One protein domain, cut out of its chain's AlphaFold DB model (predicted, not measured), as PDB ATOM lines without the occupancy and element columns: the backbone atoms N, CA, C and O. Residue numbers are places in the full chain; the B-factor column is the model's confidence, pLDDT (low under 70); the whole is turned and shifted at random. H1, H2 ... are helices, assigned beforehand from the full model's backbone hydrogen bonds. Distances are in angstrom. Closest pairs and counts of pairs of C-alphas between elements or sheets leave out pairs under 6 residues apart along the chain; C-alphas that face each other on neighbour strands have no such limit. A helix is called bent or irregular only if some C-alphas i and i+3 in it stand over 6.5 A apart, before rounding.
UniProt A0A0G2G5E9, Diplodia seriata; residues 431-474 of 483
ATOM      1  N   PHE A 431     -13.238  -1.705 -25.916       78.75
ATOM      2  CA  PHE A 431     -14.096  -0.951 -25.003       78.75
ATOM      3  C   PHE A 431     -15.543  -0.945 -25.496       78.75
ATOM      4  O   PHE A 431     -15.823  -0.741 -26.677       78.75
ATOM      5  N   THR A 432     -16.488  -1.117 -24.577       62.59
ATOM      6  CA  THR A 432     -17.914  -0.977 -24.874       62.59
ATOM      7  C   THR A 432     -18.210   0.499 -25.177       62.59
ATOM      8  O   THR A 432     -18.080   1.335 -24.287       62.59
ATOM      9  N   ASN A 433     -18.618   0.809 -26.416       67.94
ATOM     10  CA  ASN A 433     -18.935   2.150 -26.957       67.94
ATOM     11  C   ASN A 433     -17.771   3.002 -27.514       67.94
ATOM     12  O   ASN A 433     -17.923   4.219 -27.623       67.94
ATOM     13  N   GLN A 434     -16.637   2.412 -27.910       70.31
ATOM     14  CA  GLN A 434     -15.565   3.166 -28.577       70.31
ATOM     15  C   GLN A 434     -14.962   2.383 -29.754       70.31
ATOM     16  O   GLN A 434     -14.439   1.289 -29.569       70.31
ATOM     17  N   GLU A 435     -15.020   2.955 -30.961       72.69
ATOM     18  CA  GLU A 435     -14.356   2.421 -32.158       72.69
ATOM     19  C   GLU A 435     -13.100   3.246 -32.461       72.69
ATOM     20  O   GLU A 435     -13.168   4.464 -32.652       72.69
ATOM     21  N   PHE A 436     -11.936   2.593 -32.489       77.00
ATOM     22  CA  PHE A 436     -10.664   3.242 -32.802       77.00
ATOM     23  C   PHE A 436     -10.425   3.285 -34.313       77.00
ATOM     24  O   PHE A 436     -10.541   2.275 -35.006       77.00
ATOM     25  N   THR A 437     -10.036   4.453 -34.826       82.94
ATOM     26  CA  THR A 437      -9.680   4.624 -36.244       82.94
ATOM     27  C   THR A 437      -8.172   4.499 -36.467       82.94
ATOM     28  O   THR A 437      -7.363   4.869 -35.613       82.94
ATOM     29  N   VAL A 438      -7.771   4.022 -37.652       83.25
ATOM     30  CA  VAL A 438      -6.352   3.858 -38.031       83.25
ATOM     31  C   VAL A 438      -5.586   5.186 -37.948       83.25
ATOM     32  O   VAL A 438      -4.428   5.217 -37.539       83.25
ATOM     33  N   THR A 439      -6.237   6.303 -38.279       86.00
ATOM     34  CA  THR A 439      -5.637   7.643 -38.218       86.00
ATOM     35  C   THR A 439      -5.349   8.087 -36.782       86.00
ATOM     36  O   THR A 439      -4.298   8.677 -36.521       86.00
ATOM     37  N   GLN A 440      -6.227   7.764 -35.827       85.88
ATOM     38  CA  GLN A 440      -6.026   8.081 -34.409       85.88
ATOM     39  C   GLN A 440      -4.863   7.291 -33.805       85.88
ATOM     40  O   GLN A 440      -4.066   7.871 -33.071       85.88
ATOM     41  N   PHE A 441      -4.716   6.011 -34.159       88.12
ATOM     42  CA  PHE A 441      -3.598   5.184 -33.703       88.12
ATOM     43  C   PHE A 441      -2.243   5.797 -34.087       88.12
ATOM     44  O   PHE A 441      -1.413   6.056 -33.219       88.12
ATOM     45  N   TRP A 442      -2.036   6.114 -35.371       89.94
ATOM     46  CA  TRP A 442      -0.765   6.685 -35.837       89.94
ATOM     47  C   TRP A 442      -0.487   8.085 -35.275       89.94
ATOM     48  O   TRP A 442       0.665   8.415 -34.998       89.94
ATOM     49  N   THR A 443      -1.531   8.888 -35.040       89.75
ATOM     50  CA  THR A 443      -1.388  10.216 -34.417       89.75
ATOM     51  C   THR A 443      -0.907  10.099 -32.968       89.75
ATOM     52  O   THR A 443       0.070  10.743 -32.585       89.75
ATOM     53  N   TRP A 444      -1.542   9.237 -32.166       90.19
ATOM     54  CA  TRP A 444      -1.137   9.007 -30.776       90.19
ATOM     55  C   TRP A 444       0.219   8.310 -30.665       90.19
ATOM     56  O   TRP A 444       0.994   8.640 -29.771       90.19
ATOM     57  N   PHE A 445       0.542   7.408 -31.593       90.69
ATOM     58  CA  PHE A 445       1.858   6.781 -31.674       90.69
ATOM     59  C   PHE A 445       2.959   7.832 -31.870       90.69
ATOM     60  O   PHE A 445       3.944   7.830 -31.136       90.69
ATOM     61  N   GLY A 446       2.766   8.774 -32.803       90.56
ATOM     62  CA  GLY A 446       3.706   9.873 -33.035       90.56
ATOM     63  C   GLY A 446       3.878  10.788 -31.819       90.56
ATOM     64  O   GLY A 446       5.005  11.153 -31.487       90.56
ATOM     65  N   ILE A 447       2.785  11.109 -31.115       92.12
ATOM     66  CA  ILE A 447       2.823  11.926 -29.889       92.12
ATOM     67  C   ILE A 447       3.595  11.204 -28.777       92.12
ATOM     68  O   ILE A 447       4.504  11.788 -28.193       92.12
ATOM     69  N   VAL A 448       3.264   9.940 -28.495       91.88
ATOM     70  CA  VAL A 448       3.912   9.160 -27.428       91.88
ATOM     71  C   VAL A 448       5.393   8.945 -27.735       91.88
ATOM     72  O   VAL A 448       6.226   9.181 -26.865       91.88
ATOM     73  N   LEU A 449       5.739   8.591 -28.975       90.69
ATOM     74  CA  LEU A 449       7.131   8.452 -29.408       90.69
ATOM     75  C   LEU A 449       7.902   9.773 -29.261       90.69
ATOM     76  O   LEU A 449       9.003   9.781 -28.713       90.69
ATOM     77  N   GLY A 450       7.321  10.891 -29.706       90.69
ATOM     78  CA  GLY A 450       7.936  12.215 -29.598       90.69
ATOM     79  C   GLY A 450       8.185  12.633 -28.146       90.69
ATOM     80  O   GLY A 450       9.288  13.059 -27.811       90.69
ATOM     81  N   VAL A 451       7.197  12.442 -27.264       90.88
ATOM     82  CA  VAL A 451       7.336  12.724 -25.826       90.88
ATOM     83  C   VAL A 451       8.401  11.826 -25.191       90.88
ATOM     84  O   VAL A 451       9.250  12.328 -24.457       90.88
ATOM     85  N   SER A 452       8.424  10.527 -25.506       90.62
ATOM     86  CA  SER A 452       9.443   9.601 -24.995       90.62
ATOM     87  C   SER A 452      10.863   9.977 -25.442       90.62
ATOM     88  O   SER A 452      11.786   9.905 -24.630       90.62
ATOM     89  N   ILE A 453      11.047  10.439 -26.685       89.12
ATOM     90  CA  ILE A 453      12.343  10.931 -27.188       89.12
ATOM     91  C   ILE A 453      12.766  12.215 -26.457       89.12
ATOM     92  O   ILE A 453      13.912  12.320 -26.022       89.12
ATOM     93  N   VAL A 454      11.852  13.173 -26.272       89.31
ATOM     94  CA  VAL A 454      12.136  14.429 -25.552       89.31
ATOM     95  C   VAL A 454      12.486  14.159 -24.086       89.31
ATOM     96  O   VAL A 454      13.454  14.722 -23.575       89.31
ATOM     97  N   CYS A 455      11.758  13.261 -23.416       85.50
ATOM     98  CA  CYS A 455      12.083  12.836 -22.057       85.50
ATOM     99  C   CYS A 455      13.471  12.184 -21.985       85.50
ATOM    100  O   CYS A 455      14.252  12.540 -21.109       85.50
ATOM    101  N   LEU A 456      13.818  11.283 -22.912       86.06
ATOM    102  CA  LEU A 456      15.152  10.669 -22.967       86.06
ATOM    103  C   LEU A 456      16.272  11.688 -23.187       86.06
ATOM    104  O   LEU A 456      17.343  11.556 -22.589       86.06
ATOM    105  N   PHE A 457      16.031  12.696 -24.025       85.25
ATOM    106  CA  PHE A 457      16.977  13.781 -24.263       85.25
ATOM    107  C   PHE A 457      17.183  14.619 -22.998       85.25
ATOM    108  O   PHE A 457      18.316  14.786 -22.553       85.25
ATOM    109  N   LEU A 458      16.095  15.053 -22.351       85.00
ATOM    110  CA  LEU A 458      16.147  15.791 -21.085       85.00
ATOM    111  C   LEU A 458      16.866  14.998 -19.987       85.00
ATOM    112  O   LEU A 458      17.733  15.546 -19.312       85.00
ATOM    113  N   PHE A 459      16.570  13.703 -19.837       81.62
ATOM    114  CA  PHE A 459      17.261  12.845 -18.870       81.62
ATOM    115  C   PHE A 459      18.748  12.666 -19.196       81.62
ATOM    116  O   PHE A 459      19.564  12.638 -18.279       81.62
ATOM    117  N   SER A 460      19.120  12.581 -20.475       76.62
ATOM    118  CA  SER A 460      20.529  12.458 -20.882       76.62
ATOM    119  C   SER A 460      21.325  13.741 -20.614       76.62
ATOM    120  O   SER A 460      22.474  13.657 -20.184       76.62
ATOM    121  N   VAL A 461      20.710  14.913 -20.808       78.38
ATOM    122  CA  VAL A 461      21.314  16.221 -20.494       78.38
ATOM    123  C   VAL A 461      21.457  16.407 -18.981       78.38
ATOM    124  O   VAL A 461      22.526  16.767 -18.503       78.38
ATOM    125  N   VAL A 462      20.403  16.120 -18.211       78.62
ATOM    126  CA  VAL A 462      20.403  16.301 -16.747       78.62
ATOM    127  C   VAL A 462      21.324  15.303 -16.040       78.62
ATOM    128  O   VAL A 462      21.919  15.638 -15.021       78.62
ATOM    129  N   SER A 463      21.478  14.088 -16.574       68.62
ATOM    130  CA  SER A 463      22.346  13.054 -15.995       68.62
ATOM    131  C   SER A 463      23.828  13.193 -16.384       68.62
ATOM    132  O   SER A 463      24.611  12.313 -16.029       68.62
ATOM    133  N   GLY A 464      24.223  14.233 -17.132       59.44
ATOM    134  CA  GLY A 464      25.622  14.477 -17.517       59.44
ATOM    135  C   GLY A 464      26.209  13.487 -18.535       59.44
ATOM    136  O   GLY A 464      27.386  13.556 -18.852       59.44
ATOM    137  N   THR A 465      25.409  12.582 -19.111       59.66
ATOM    138  CA  THR A 465      25.904  11.532 -20.030       59.66
ATOM    139  C   THR A 465      26.238  12.041 -21.439       59.66
ATOM    140  O   THR A 465      26.654  11.251 -22.284       59.66
ATOM    141  N   MET A 466      26.015  13.328 -21.730       49.12
ATOM    142  CA  MET A 466      26.367  13.936 -23.022       49.12
ATOM    143  C   MET A 466      27.819  14.429 -23.096       49.12
ATOM    144  O   MET A 466      28.305  14.620 -24.207       49.12
ATOM    145  N   GLU A 467      28.529  14.569 -21.970       46.44
ATOM    146  CA  GLU A 467      29.963  14.912 -21.990       46.44
ATOM    147  C   GLU A 467      30.830  13.735 -22.486       46.44
ATOM    148  O   GLU A 467      31.797  13.950 -23.213       46.44
ATOM    149  N   ASP A 468      30.416  12.487 -22.238       49.38
ATOM    150  CA  ASP A 468      31.168  11.293 -22.656       49.38
ATOM    151  C   ASP A 468      31.129  11.018 -24.172       49.38
ATOM    152  O   ASP A 468      32.027  10.367 -24.704       49.38
ATOM    153  N   VAL A 469      30.097  11.476 -24.890       49.66
ATOM    154  CA  VAL A 469      29.968  11.222 -26.341       49.66
ATOM    155  C   VAL A 469      30.791  12.223 -27.151       49.66
ATOM    156  O   VAL A 469      31.446  11.821 -28.107       49.66
ATOM    157  N   VAL A 470      30.827  13.491 -26.730       46.59
ATOM    158  CA  VAL A 470      31.637  14.533 -27.386       46.59
ATOM    159  C   VAL A 470      33.130  14.318 -27.104       46.59
ATOM    160  O   VAL A 470      33.939  14.398 -28.023       46.59
ATOM    161  N   GLY A 471      33.499  13.913 -25.881       45.31
ATOM    162  CA  GLY A 471      34.889  13.565 -25.557       45.31
ATOM    163  C   GLY A 471      35.404  12.293 -26.252       45.31
ATOM    164  O   GLY A 471      36.599  12.176 -26.515       45.31
ATOM    165  N   GLN A 472      34.529  11.337 -26.596       45.41
ATOM    166  CA  GLN A 472      34.922  10.135 -27.347       45.41
ATOM    167  C   GLN A 472      35.147  10.369 -28.843       45.41
ATOM    168  O   GLN A 472      35.863   9.580 -29.465       45.41
ATOM    169  N   GLU A 473      34.525  11.393 -29.424       44.28
ATOM    170  CA  GLU A 473      34.711  11.750 -30.832       44.28
ATOM    171  C   GLU A 473      36.041  12.506 -31.012       44.28
ATOM    172  O   GLU A 473      36.821  12.148 -31.890       44.28
ATOM    173  N   GLU A 474      36.399  13.389 -30.068       44.84
ATOM    174  CA  GLU A 474      37.721  14.040 -30.024       44.84
ATOM    175  C   GLU A 474      38.869  13.058 -29.695       44.84
ATOM    176  O   GLU A 474      39.943  13.130 -30.293       44.84
TER     177      GLU A 474
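Overview. This is residues 431 to 474 of the 483 residues of a protein of Diplodia seriata (UniProt A0A0G2G5E9). One long helix, H1, makes most of the length, with a tail of residues 431 to 437 at its first end and a short helix, H2, beyond its other end. The chain turns at both ends of H1, as a stretched zigzag, and no part folds back to pack on the long helix. The printed part has 44 residues with two named helices, H1 then H2, and no named strand; its class is all helix. It is extended, with a radius of gyration of the C-alphas of 17.8 A, and spans 56 by 17 by 10 A.

Arrangement. Start at H1, residues 438 to 462, and go outward to H2, residues 467 to 474. The two are apart, although the link between them is tight, with 4 residues. Look along the backbones of H1 and H2: in both, every O i to N i+4 pair is within hydrogen-bond range. Residues 431 to 456 stand free, of which 438 to 456 belong to H1, and so do residues 467 to 474, which belong to H2.

Along the chain. Find C-alpha 438 at (-6.352, 3.858, -38.031); from there H1 runs 25 residues and 36.4 A to C-alpha 462 at (20.403, 16.301, -16.747). H2 has 8 residues and covers 11.2 A from its first to its last C-alpha, ending at C-alpha 474 at (37.721, 14.040, -30.024). Neither helix is bent.

Size, cuts and confidence. The outline is a rod, but only just. The two C-alphas farthest apart, those of Asn 433 and Glu 474, are 58.0 A apart. The printed part has no cut. In the B-factor column the mean pLDDT of the printed part is 74.9; look for values under 70 at residues 432 to 433 and 463 to 474. H1 has a mean pLDDT of 87 and H2 of 46.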